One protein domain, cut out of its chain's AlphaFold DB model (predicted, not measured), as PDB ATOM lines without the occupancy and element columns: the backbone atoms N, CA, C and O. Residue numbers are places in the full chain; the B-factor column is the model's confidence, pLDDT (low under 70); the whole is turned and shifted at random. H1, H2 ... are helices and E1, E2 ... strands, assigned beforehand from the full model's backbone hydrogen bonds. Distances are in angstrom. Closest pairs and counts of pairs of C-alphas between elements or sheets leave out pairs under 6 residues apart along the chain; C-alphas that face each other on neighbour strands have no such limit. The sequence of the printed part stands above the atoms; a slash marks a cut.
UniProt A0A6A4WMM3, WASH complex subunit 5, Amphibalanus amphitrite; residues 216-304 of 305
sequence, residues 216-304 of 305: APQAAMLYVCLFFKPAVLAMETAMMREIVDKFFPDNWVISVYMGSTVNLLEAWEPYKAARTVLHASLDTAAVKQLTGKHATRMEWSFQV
ATOM      1  N   ALA A 216     157.326 159.347 128.598       67.06
ATOM      2  CA  ALA A 216     156.127 160.187 128.565       67.06
ATOM      3  C   ALA A 216     156.423 161.675 128.283       67.06
ATOM      4  O   ALA A 216     155.706 162.247 127.463       67.06
ATOM      5  N   PRO A 217     157.496 162.289 128.831       71.94
ATOM      6  CA  PRO A 217     157.859 163.658 128.465       71.94
ATOM      7  C   PRO A 217     158.225 163.794 126.980       71.94
ATOM      8  O   PRO A 217     157.737 164.687 126.300       71.94
ATOM      9  N   GLN A 218     159.021 162.864 126.439       77.50
ATOM     10  CA  GLN A 218     159.427 162.882 125.028       77.50
ATOM     11  C   GLN A 218     158.246 162.615 124.087       77.50
ATOM     12  O   GLN A 218     158.146 163.234 123.033       77.50
ATOM     13  N   ALA A 219     157.333 161.724 124.478       80.69
ATOM     14  CA  ALA A 219     156.114 161.421 123.740       80.69
ATOM     15  C   ALA A 219     155.153 162.624 123.715       80.69
ATOM     16  O   ALA A 219     154.607 162.944 122.660       80.69
ATOM     17  N   ALA A 220     155.003 163.336 124.838       83.25
ATOM     18  CA  ALA A 220     154.243 164.584 124.907       83.25
ATOM     19  C   ALA A 220     154.855 165.674 124.014       83.25
ATOM     20  O   ALA A 220     154.139 166.298 123.228       83.25
ATOM     21  N   MET A 221     156.181 165.844 124.065       85.06
ATOM     22  CA  MET A 221     156.890 166.779 123.189       85.06
ATOM     23  C   MET A 221     156.691 166.441 121.715       85.06
ATOM     24  O   MET A 221     156.340 167.310 120.921       85.06
ATOM     25  N   LEU A 222     156.856 165.169 121.352       85.44
ATOM     26  CA  LEU A 222     156.686 164.704 119.984       85.44
ATOM     27  C   LEU A 222     155.249 164.897 119.489       85.44
ATOM     28  O   LEU A 222     155.063 165.369 118.370       85.44
ATOM     29  N   TYR A 223     154.244 164.588 120.315       88.06
ATOM     30  CA  TYR A 223     152.837 164.832 119.995       88.06
ATOM     31  C   TYR A 223     152.594 166.296 119.616       88.06
ATOM     32  O   TYR A 223     152.021 166.564 118.563       88.06
ATOM     33  N   VAL A 224     153.074 167.236 120.433       85.50
ATOM     34  CA  VAL A 224     152.925 168.672 120.162       85.50
ATOM     35  C   VAL A 224     153.701 169.078 118.905       85.50
ATOM     36  O   VAL A 224     153.156 169.757 118.036       85.50
ATOM     37  N   CYS A 225     154.945 168.612 118.754       85.94
ATOM     38  CA  CYS A 225     155.787 168.942 117.606       85.94
ATOM     39  C   CYS A 225     155.204 168.467 116.263       85.94
ATOM     40  O   CYS A 225     155.400 169.124 115.238       85.94
ATOM     41  N   LEU A 226     154.454 167.361 116.245       86.12
ATOM     42  CA  LEU A 226     153.823 166.837 115.030       86.12
ATOM     43  C   LEU A 226     152.797 167.799 114.411       86.12
ATOM     44  O   LEU A 226     152.628 167.790 113.191       86.12
ATOM     45  N   PHE A 227     152.166 168.675 115.200       82.19
ATOM     46  CA  PHE A 227     151.239 169.679 114.667       82.19
ATOM     47  C   PHE A 227     151.937 170.775 113.855       82.19
ATOM     48  O   PHE A 227     151.316 171.349 112.963       82.19
ATOM     49  N   PHE A 228     153.237 171.006 114.073       80.06
ATOM     50  CA  PHE A 228     154.037 171.887 113.213       80.06
ATOM     51  C   PHE A 228     154.425 171.224 111.882       80.06
ATOM     52  O   PHE A 228     154.831 171.911 110.946       80.06
ATOM     53  N   LYS A 229     154.268 169.897 111.755       83.94
ATOM     54  CA  LYS A 229     154.523 169.143 110.519       83.94
ATOM     55  C   LYS A 229     153.330 168.236 110.159       83.94
ATOM     56  O   LYS A 229     153.475 167.011 110.101       83.94
ATOM     57  N   PRO A 230     152.155 168.811 109.834       84.06
ATOM     58  CA  PRO A 230     150.908 168.058 109.647       84.06
ATOM     59  C   PRO A 230     150.958 167.037 108.498       84.06
ATOM     60  O   PRO A 230     150.196 166.072 108.494       84.06
ATOM     61  N   ALA A 231     151.875 167.203 107.537       83.12
ATOM     62  CA  ALA A 231     152.114 166.228 106.475       83.12
ATOM     63  C   ALA A 231     152.513 164.844 107.022       83.12
ATOM     64  O   ALA A 231     152.081 163.830 106.471       83.12
ATOM     65  N   VAL A 232     153.260 164.792 108.132       87.12
ATOM     66  CA  VAL A 232     153.647 163.522 108.767       87.12
ATOM     67  C   VAL A 232     152.406 162.794 109.276       87.12
ATOM     68  O   VAL A 232     152.175 161.643 108.913       87.12
ATOM     69  N   LEU A 233     151.549 163.504 110.016       85.69
ATOM     70  CA  LEU A 233     150.282 162.981 110.533       85.69
ATOM     71  C   LEU A 233     149.331 162.534 109.410       85.69
ATOM     72  O   LEU A 233     148.638 161.522 109.537       85.69
ATOM     73  N   ALA A 234     149.276 163.278 108.303       86.31
ATOM     74  CA  ALA A 234     148.304 163.050 107.238       86.31
ATOM     75  C   ALA A 234     148.749 162.007 106.199       86.31
ATOM     76  O   ALA A 234     147.919 161.223 105.731       86.31
ATOM     77  N   MET A 235     150.028 162.001 105.814       86.69
ATOM     78  CA  MET A 235     150.514 161.307 104.614       86.69
ATOM     79  C   MET A 235     151.639 160.301 104.898       86.69
ATOM     80  O   MET A 235     151.676 159.238 104.272       86.69
ATOM     81  N   GLU A 236     152.537 160.575 105.848       91.25
ATOM     82  CA  GLU A 236     153.759 159.778 106.047       91.25
ATOM     83  C   GLU A 236     153.533 158.548 106.945       91.25
ATOM     84  O   GLU A 236     153.989 158.465 108.083       91.25
ATOM     85  N   THR A 237     152.847 157.535 106.410       91.06
ATOM     86  CA  THR A 237     152.449 156.326 107.168       91.06
ATOM     87  C   THR A 237     153.634 155.549 107.755       91.06
ATOM     88  O   THR A 237     153.523 155.017 108.856       91.06
ATOM     89  N   ALA A 238     154.768 155.473 107.050       89.12
ATOM     90  CA  ALA A 238     155.953 154.766 107.543       89.12
ATOM     91  C   ALA A 238     156.575 155.465 108.764       89.12
ATOM     92  O   ALA A 238     156.844 154.810 109.767       89.12
ATOM     93  N   MET A 239     156.721 156.793 108.700       88.06
ATOM     94  CA  MET A 239     157.234 157.597 109.809       88.06
ATOM     95  C   MET A 239     156.275 157.559 111.003       88.06
ATOM     96  O   MET A 239     156.708 157.333 112.127       88.06
ATOM     97  N   MET A 240     154.964 157.687 110.762       90.38
ATOM     98  CA  MET A 240     153.966 157.554 111.826       90.38
ATOM     99  C   MET A 240     154.001 156.182 112.500       90.38
ATOM    100  O   MET A 240     153.828 156.115 113.711       90.38
ATOM    101  N   ARG A 241     154.255 155.098 111.754       88.06
ATOM    102  CA  ARG A 241     154.418 153.756 112.333       88.06
ATOM    103  C   ARG A 241     155.595 153.684 113.290       88.06
ATOM    104  O   ARG A 241     155.408 153.267 114.424       88.06
ATOM    105  N   GLU A 242     156.763 154.161 112.874       84.75
ATOM    106  CA  GLU A 242     157.936 154.203 113.750       84.75
ATOM    107  C   GLU A 242     157.679 155.045 115.008       84.75
ATOM    108  O   GLU A 242     158.037 154.641 116.114       84.75
ATOM    109  N   ILE A 243     157.008 156.190 114.854       87.94
ATOM    110  CA  ILE A 243     156.642 157.067 115.969       87.94
ATOM    111  C   ILE A 243     155.704 156.359 116.953       87.94
ATOM    112  O   ILE A 243     155.974 156.364 118.154       87.94
ATOM    113  N   VAL A 244     154.618 155.751 116.468       86.69
ATOM    114  CA  VAL A 244     153.636 155.061 117.317       86.69
ATOM    115  C   VAL A 244     154.262 153.861 118.011       86.69
ATOM    116  O   VAL A 244     154.146 153.746 119.228       86.69
ATOM    117  N   ASP A 245     154.999 153.028 117.280       81.50
ATOM    118  CA  ASP A 245     155.614 151.824 117.839       81.50
ATOM    119  C   ASP A 245     156.669 152.157 118.907       81.50
ATOM    120  O   ASP A 245     156.841 151.412 119.872       81.50
ATOM    121  N   LYS A 246     157.375 153.287 118.760       79.19
ATOM    122  CA  LYS A 246     158.445 153.698 119.678       79.19
ATOM    123  C   LYS A 246     157.952 154.501 120.880       79.19
ATOM    124  O   LYS A 246     158.424 154.272 121.991       79.19
ATOM    125  N   PHE A 247     157.058 155.464 120.661       80.69
ATOM    126  CA  PHE A 247     156.669 156.450 121.677       80.69
ATOM    127  C   PHE A 247     155.257 156.247 122.228       80.69
ATOM    128  O   PHE A 247     154.984 156.687 123.343       80.69
ATOM    129  N   PHE A 248     154.387 155.549 121.494       83.31
ATOM    130  CA  PHE A 248     153.001 155.282 121.887       83.31
ATOM    131  C   PHE A 248     152.618 153.780 121.829       83.31
ATOM    132  O   PHE A 248     151.512 153.458 121.382       83.31
ATOM    133  N   PRO A 249     153.485 152.838 122.274       74.25
ATOM    134  CA  PRO A 249     153.211 151.403 122.149       74.25
ATOM    135  C   PRO A 249     152.066 150.932 123.055       74.25
ATOM    136  O   PRO A 249     151.332 150.013 122.703       74.25
ATOM    137  N   ASP A 250     151.925 151.545 124.231       71.00
ATOM    138  CA  ASP A 250     150.954 151.170 125.261       71.00
ATOM    139  C   ASP A 250     150.323 152.372 125.981       71.00
ATOM    140  O   ASP A 250     149.537 152.191 126.912       71.00
ATOM    141  N   ASN A 251     150.642 153.592 125.540       73.25
ATOM    142  CA  ASN A 251     150.130 154.829 126.112       73.25
ATOM    143  C   ASN A 251     149.409 155.670 125.053       73.25
ATOM    144  O   ASN A 251     150.035 156.404 124.289       73.25
ATOM    145  N   TRP A 252     148.082 155.552 125.007       82.50
ATOM    146  CA  TRP A 252     147.236 156.270 124.044       82.50
ATOM    147  C   TRP A 252     146.549 157.497 124.636       82.50
ATOM    148  O   TRP A 252     145.863 158.225 123.920       82.50
ATOM    149  N   VAL A 253     146.747 157.739 125.932       81.19
ATOM    150  CA  VAL A 253     146.294 158.952 126.601       81.19
ATOM    151  C   VAL A 253     147.474 159.589 127.304       81.19
ATOM    152  O   VAL A 253     147.955 159.105 128.326       81.19
ATOM    153  N   ILE A 254     147.948 160.691 126.746       82.31
ATOM    154  CA  ILE A 254     149.179 161.334 127.191       82.31
ATOM    155  C   ILE A 254     148.876 162.559 128.039       82.31
ATOM    156  O   ILE A 254     147.953 163.307 127.736       82.31
ATOM    157  N   SER A 255     149.678 162.792 129.076       81.62
ATOM    158  CA  SER A 255     149.720 164.086 129.758       81.62
ATOM    159  C   SER A 255     150.622 165.012 128.953       81.62
ATOM    160  O   SER A 255     151.829 164.787 128.903       81.62
ATOM    161  N   VAL A 256     150.043 166.036 128.329       78.56
ATOM    162  CA  VAL A 256     150.788 167.034 127.559       78.56
ATOM    163  C   VAL A 256     151.482 167.980 128.534       78.56
ATOM    164  O   VAL A 256     152.691 167.906 128.695       78.56
ATOM    165  N   TYR A 257     150.743 168.794 129.287       74.50
ATOM    166  CA  TYR A 257     151.344 169.758 130.212       74.50
ATOM    167  C   TYR A 257     150.474 169.966 131.455       74.50
ATOM    168  O   TYR A 257     149.257 170.078 131.329       74.50
ATOM    169  N   MET A 258     151.094 170.005 132.646       70.44
ATOM    170  CA  MET A 258     150.448 170.277 133.948       70.44
ATOM    171  C   MET A 258     149.117 169.522 134.174       70.44
ATOM    172  O   MET A 258     148.126 170.109 134.597       70.44
ATOM    173  N   GLY A 259     149.071 168.220 133.865       67.44
ATOM    174  CA  GLY A 259     147.876 167.380 134.052       67.44
ATOM    175  C   GLY A 259     146.855 167.440 132.907       67.44
ATOM    176  O   GLY A 259     145.895 166.679 132.896       67.44
ATOM    177  N   SER A 260     147.060 168.279 131.886       70.25
ATOM    178  CA  SER A 260     146.219 168.249 130.686       70.25
ATOM    179  C   SER A 260     146.451 166.954 129.906       70.25
ATOM    180  O   SER A 260     147.514 166.758 129.311       70.25
ATOM    181  N   THR A 261     145.461 166.061 129.911       79.31
ATOM    182  CA  THR A 261     145.517 164.793 129.178       79.31
ATOM    183  C   THR A 261     144.855 164.878 127.810       79.31
ATOM    184  O   THR A 261     143.784 165.472 127.678       79.31
ATOM    185  N   VAL A 262     145.426 164.191 126.824       79.88
ATOM    186  CA  VAL A 262     144.874 164.066 125.472       79.88
ATOM    187  C   VAL A 262     144.721 162.601 125.088       79.88
ATOM    188  O   VAL A 262     145.675 161.833 125.189       79.88
ATOM    189  N   ASN A 263     143.536 162.240 124.591       85.38
ATOM    190  CA  ASN A 263     143.281 160.954 123.952       85.38
ATOM    191  C   ASN A 263     143.740 160.995 122.485       85.38
ATOM    192  O   ASN A 263     143.147 161.698 121.665       85.38
ATOM    193  N   LEU A 264     144.779 160.228 122.146       87.69
ATOM    194  CA  LEU A 264     145.356 160.207 120.799       87.69
ATOM    195  C   LEU A 264     144.373 159.703 119.740       87.69
ATOM    196  O   LEU A 264     144.456 160.133 118.594       87.69
ATOM    197  N   LEU A 265     143.429 158.832 120.111       86.31
ATOM    198  CA  LEU A 265     142.407 158.335 119.187       86.31
ATOM    199  C   LEU A 265     141.509 159.454 118.672       86.31
ATOM    200  O   LEU A 265     141.219 159.519 117.486       86.31
ATOM    201  N   GLU A 266     141.099 160.345 119.569       83.94
ATOM    202  CA  GLU A 266     140.261 161.490 119.223       83.94
ATOM    203  C   GLU A 266     141.091 162.560 118.511       83.94
ATOM    204  O   GLU A 266     140.705 163.049 117.451       83.94
ATOM    205  N   ALA A 267     142.269 162.880 119.056       83.38
ATOM    206  CA  ALA A 267     143.124 163.941 118.533       83.38
ATOM    207  C   ALA A 267     143.660 163.649 117.121       83.38
ATOM    208  O   ALA A 267     143.820 164.570 116.318       83.38
ATOM    209  N   TRP A 268     143.951 162.383 116.803       91.69
ATOM    210  CA  TRP A 268     144.496 161.996 115.500       91.69
ATOM    211  C   TRP A 268     143.457 161.501 114.489       91.69
ATOM    212  O   TRP A 268     143.829 161.237 113.345       91.69
ATOM    213  N   GLU A 269     142.170 161.439 114.846       88.12
ATOM    214  CA  GLU A 269     141.097 160.997 113.941       88.12
ATOM    215  C   GLU A 269     141.071 161.741 112.586       88.12
ATOM    216  O   GLU A 269     140.930 161.084 111.548       88.12
ATOM    217  N   PRO A 270     141.287 163.074 112.519       86.75
ATOM    218  CA  PRO A 270     141.300 163.794 111.242       86.75
ATOM    219  C   PRO A 270     142.477 163.422 110.322       86.75
ATOM    220  O   PRO A 270     142.457 163.728 109.127       86.75
ATOM    221  N   TYR A 271     143.520 162.777 110.852       90.44
ATOM    222  CA  TYR A 271     144.789 162.564 110.164       90.44
ATOM    223  C   TYR A 271     144.938 161.115 109.696       90.44
ATOM    224  O   TYR A 271     145.187 160.196 110.475       90.44
ATOM    225  N   LYS A 272     144.825 160.900 108.379       91.12
ATOM    226  CA  LYS A 272     144.756 159.557 107.777       91.12
ATOM    227  C   LYS A 272     145.908 158.631 108.186       91.12
ATOM    228  O   LYS A 272     145.631 157.488 108.556       91.12
ATOM    229  N   ALA A 273     147.165 159.067 108.071       91.00
ATOM    230  CA  ALA A 273     148.317 158.213 108.366       91.00
ATOM    231  C   ALA A 273     148.393 157.872 109.863       91.00
ATOM    232  O   ALA A 273     148.496 156.693 110.205       91.00
ATOM    233  N   ALA A 274     148.246 158.871 110.737       91.06
ATOM    234  CA  ALA A 274     148.240 158.692 112.187       91.06
ATOM    235  C   ALA A 274     147.109 157.769 112.659       91.06
ATOM    236  O   ALA A 274     147.372 156.777 113.337       91.06
ATOM    237  N   ARG A 275     145.871 158.021 112.214       92.38
ATOM    238  CA  ARG A 275     144.710 157.173 112.506       92.38
ATOM    239  C   ARG A 275     144.947 155.728 112.076       92.38
ATOM    240  O   ARG A 275     144.771 154.807 112.863       92.38
ATOM    241  N   THR A 276     145.372 155.515 110.830       90.50
ATOM    242  CA  THR A 276     145.564 154.158 110.289       90.50
ATOM    243  C   THR A 276     146.580 153.362 111.106       90.50
ATOM    244  O   THR A 276     146.357 152.186 111.387       90.50
ATOM    245  N   VAL A 277     147.689 153.995 111.488       90.62
ATOM    246  CA  VAL A 277     148.732 153.360 112.296       90.62
ATOM    247  C   VAL A 277     148.235 153.088 113.714       90.62
ATOM    248  O   VAL A 277     148.346 151.956 114.173       90.62
ATOM    249  N   LEU A 278     147.640 154.080 114.381       89.00
ATOM    250  CA  LEU A 278     147.186 153.942 115.765       89.00
ATOM    251  C   LEU A 278     146.106 152.858 115.905       89.00
ATOM    252  O   LEU A 278     146.165 152.036 116.816       89.00
ATOM    253  N   HIS A 279     145.161 152.791 114.961       87.81
ATOM    254  CA  HIS A 279     144.149 151.733 114.930       87.81
ATOM    255  C   HIS A 279     144.739 150.338 114.705       87.81
ATOM    256  O   HIS A 279     144.198 149.369 115.231       87.81
ATOM    257  N   ALA A 280     145.838 150.216 113.957       84.62
ATOM    258  CA  ALA A 280     146.517 148.934 113.784       84.62
ATOM    259  C   ALA A 280     147.191 148.463 115.085       84.62
ATOM    260  O   ALA A 280     147.210 147.265 115.363       84.62
ATOM    261  N   SER A 281     147.691 149.392 115.903       77.00
ATOM    262  CA  SER A 281     148.277 149.093 117.218       77.00
ATOM    263  C   SER A 281     147.224 148.730 118.281       77.00
ATOM    264  O   SER A 281     147.556 148.106 119.286       77.00
ATOM    265  N   LEU A 282     145.948 149.057 118.042       76.06
ATOM    266  CA  LEU A 282     144.801 148.779 118.921       76.06
ATOM    267  C   LEU A 282     144.148 147.404 118.701       76.06
ATOM    268  O   LEU A 282     142.995 147.191 119.087       76.06
ATOM    269  N   ASP A 283     144.855 146.453 118.090       78.56
ATOM    270  CA  ASP A 283     144.322 145.105 117.903       78.56
ATOM    271  C   ASP A 283     143.937 144.454 119.249       78.56
ATOM    272  O   ASP A 283     144.654 144.527 120.249       78.56
ATOM    273  N   THR A 284     142.790 143.769 119.275       70.75
ATOM    274  CA  THR A 284     142.203 143.191 120.497       70.75
ATOM    275  C   THR A 284     143.135 142.169 121.150       70.75
ATOM    276  O   THR A 284     143.147 142.031 122.377       70.75
ATOM    277  N   ALA A 285     143.932 141.450 120.354       72.00
ATOM    278  CA  ALA A 285     144.939 140.531 120.874       72.00
ATOM    279  C   ALA A 285     146.098 141.279 121.557       72.00
ATOM    280  O   ALA A 285     146.497 140.904 122.663       72.00
ATOM    281  N   ALA A 286     146.580 142.365 120.947       69.69
ATOM    282  CA  ALA A 286     147.639 143.211 121.495       69.69
ATOM    283  C   ALA A 286     147.200 143.900 122.797       69.69
ATOM    284  O   ALA A 286     147.923 143.853 123.795       69.69
ATOM    285  N   VAL A 287     145.976 144.443 122.837       75.69
ATOM    286  CA  VAL A 287     145.416 145.091 124.035       75.69
ATOM    287  C   VAL A 287     145.310 144.100 125.195       75.69
ATOM    288  O   VAL A 287     145.784 144.389 126.291       75.69
ATOM    289  N   LYS A 288     144.776 142.892 124.962       74.25
ATOM    290  CA  LYS A 288     144.697 141.846 126.001       74.25
ATOM    291  C   LYS A 288     146.074 141.455 126.537       74.25
ATOM    292  O   LYS A 288     146.234 141.259 127.741       74.25
ATOM    293  N   GLN A 289     147.072 141.354 125.658       73.88
ATOM    294  CA  GLN A 289     148.443 141.045 126.053       73.88
ATOM    295  C   GLN A 289     149.058 142.169 126.904       73.88
ATOM    296  O   GLN A 289     149.725 141.885 127.900       73.88
ATOM    297  N   LEU A 290     148.820 143.433 126.542       71.56
ATOM    298  CA  LEU A 290     149.260 144.603 127.304       71.56
ATOM    299  C   LEU A 290     148.601 144.667 128.684       71.56
ATOM    300  O   LEU A 290     149.304 144.827 129.680       71.56
ATOM    301  N   THR A 291     147.283 144.463 128.769       73.44
ATOM    302  CA  THR A 291     146.564 144.419 130.052       73.44
ATOM    303  C   THR A 291     147.126 143.332 130.965       73.44
ATOM    304  O   THR A 291     147.373 143.594 132.139       73.44
ATOM    305  N   GLY A 292     147.396 142.137 130.428       71.81
ATOM    306  CA  GLY A 292     148.019 141.053 131.190       71.81
ATOM    307  C   GLY A 292     149.418 141.411 131.707       71.81
ATOM    308  O   GLY A 292     149.717 141.176 132.874       71.81
ATOM    309  N   LYS A 293     150.265 142.035 130.875       73.88
ATOM    310  CA  LYS A 293     151.604 142.499 131.291       73.88
ATOM    311  C   LYS A 293     151.531 143.539 132.414       73.88
ATOM    312  O   LYS A 293     152.282 143.437 133.383       73.88
ATOM    313  N   HIS A 294     150.638 144.522 132.289       73.56
ATOM    314  CA  HIS A 294     150.463 145.582 133.286       73.56
ATOM    315  C   HIS A 294     149.868 145.057 134.595       73.56
ATOM    316  O   HIS A 294     150.348 145.446 135.657       73.56
ATOM    317  N   ALA A 295     148.909 144.127 134.540       73.25
ATOM    318  CA  ALA A 295     148.351 143.473 135.726       73.25
ATOM    319  C   ALA A 295     149.435 142.741 136.531       73.25
ATOM    320  O   ALA A 295     149.590 142.991 137.723       73.25
ATOM    321  N   THR A 296     150.271 141.938 135.863       70.25
ATOM    322  CA  THR A 296     151.409 141.277 136.514       70.25
ATOM    323  C   THR A 296     152.365 142.304 137.118       70.25
ATOM    324  O   THR A 296     152.738 142.203 138.280       70.25
ATOM    325  N   ARG A 297     152.750 143.343 136.369       67.81
ATOM    326  CA  ARG A 297     153.667 144.378 136.876       67.81
ATOM    327  C   ARG A 297     153.103 145.110 138.099       67.81
ATOM    328  O   ARG A 297     153.859 145.458 139.000       67.81
ATOM    329  N   MET A 298     151.791 145.322 138.137       64.25
ATOM    330  CA  MET A 298     151.086 145.919 139.264       64.25
ATOM    331  C   MET A 298     151.153 145.022 140.506       64.25
ATOM    332  O   MET A 298     151.542 145.495 141.572       64.25
ATOM    333  N   GLU A 299     150.863 143.727 140.366       64.44
ATOM    334  CA  GLU A 299     150.981 142.749 141.457       64.44
ATOM    335  C   GLU A 299     152.395 142.709 142.050       64.44
ATOM    336  O   GLU A 299     152.550 142.711 143.269       64.44
ATOM    337  N   TRP A 300     153.431 142.753 141.206       61.06
ATOM    338  CA  TRP A 300     154.827 142.808 141.649       61.06
ATOM    339  C   TRP A 300     155.157 144.089 142.427       61.06
ATOM    340  O   TRP A 300     155.817 144.022 143.462       61.06
ATOM    341  N   SER A 301     154.677 145.250 141.973       56.00
ATOM    342  CA  SER A 301     154.902 146.536 142.652       56.00
ATOM    343  C   SER A 301     154.249 146.602 144.036       56.00
ATOM    344  O   SER A 301     154.786 147.245 144.933       56.00
ATOM    345  N   PHE A 302     153.121 145.912 144.237       60.00
ATOM    346  CA  PHE A 302     152.439 145.826 145.535       60.00
ATOM    347  C   PHE A 302     152.968 144.708 146.448       60.00
ATOM    348  O   PHE A 302     152.578 144.634 147.613       60.00
ATOM    349  N   GLN A 303     153.858 143.843 145.952       58.22
ATOM    350  CA  GLN A 303     154.509 142.784 146.735       58.22
ATOM    351  C   GLN A 303     155.847 143.211 147.361       58.22
ATOM    352  O   GLN A 303     156.445 142.433 148.108       58.22
ATOM    353  N   VAL A 304     156.309 144.440 147.109       46.97
ATOM    354  CA  VAL A 304     157.491 145.003 147.771       46.97
ATOM    355  C   VAL A 304     157.113 145.405 149.203       46.97
ATOM    356  O   VAL A 304     156.429 146.403 149.419       46.97
TER     357      VAL A 304
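Overview. This is residues 216 to 304 of the 305 residues of the protein "WASH complex subunit 5" of Amphibalanus amphitrite (UniProt A0A6A4WMM3). A small body of short helices and one two-stranded hairpin has the long last helix, H6, reaching away from it like an arm, whose residues 295 to 304 stick out free. In the body H3 and H5 pack together at a steep angle, with short H2 at the end where both begin, while strand E1 of the hairpin E1 and E2 packs on H1 and crosses it. The printed part has 89 residues, with six named helices and two named strands in the order H1, H2, H3, E1, E2, H4, H5, H6; the sheet E1 - E2 is antiparallel and the class is mostly helix. It is only just compact, close to loose, with a radius of gyration of the C-alphas of 14.4 A and spans of 46 by 32 by 19 A.

Arrangement. H1, residues 216 to 226, and H3, residues 237 to 247, only just touch, with 3 pairs of C-alphas within 8 A, and only at their ends; the closest C-alphas, of Ala 219 and Phe 247, are 5.4 A apart. They run opposite ways at a shallow tilt of 22 degrees. The closest C-alphas of H1 and E1, residues 253 to 257, are those of Ala 220 and Val 256, 5.0 A apart. H2, residues 230 to 234, and H5, residues 272 to 281, touch, with the C-alphas of Ala 234 and Ala 273 closest at 5.0 A. H2 and H3 only just touch, with 3 pairs within 8 A, and only at the corner, closest at the C-alphas of Leu 233 and Met 240, 6.7 A. H3 and H5 touch, with the C-alphas of Thr 237 and Ala 273 closest at 4.7 A, and run the same way at a steep tilt of 46 degrees. H3 is the hub, touching H1, H2 and H5. E1 and E2, residues 260 to 263, form a hairpin, antiparallel at 151 degrees; N 254 and O 262 are 3.0 A apart and N 256 and O 260 2.8 A, both within hydrogen-bond range. H4, residues 264 to 267, is close to H5 but not clearly touching, with the C-alphas of Leu 265 and Arg 275 closest at 7.2 A. H6, residues 284 to 302, meets H5 only through their link, and is apart from H3, for instance. In H1, H2, H3, H5 and H6 every O i to N i+4 pair is within hydrogen-bond range; H4 is too short for such a pair.

Along the chain. H1 begins at C-alpha 216, (156.127, 160.187, 128.565), and is 15.3 A long; H3 is 15.1 A, H5 14.5 A, E1 12.5 A and E2 10.4 A. H6 is 27.2 A long and ends at C-alpha 302, (152.439, 145.826, 145.535).

Size, cuts and confidence. The farthest C-alphas, of Ala 231 and Val 304, are 46.7 A apart. The printed part has no cut, and its links are tight. The mean pLDDT of the printed part is 79.7; residues 216, 259, 286 and 297 to 304 are under 70.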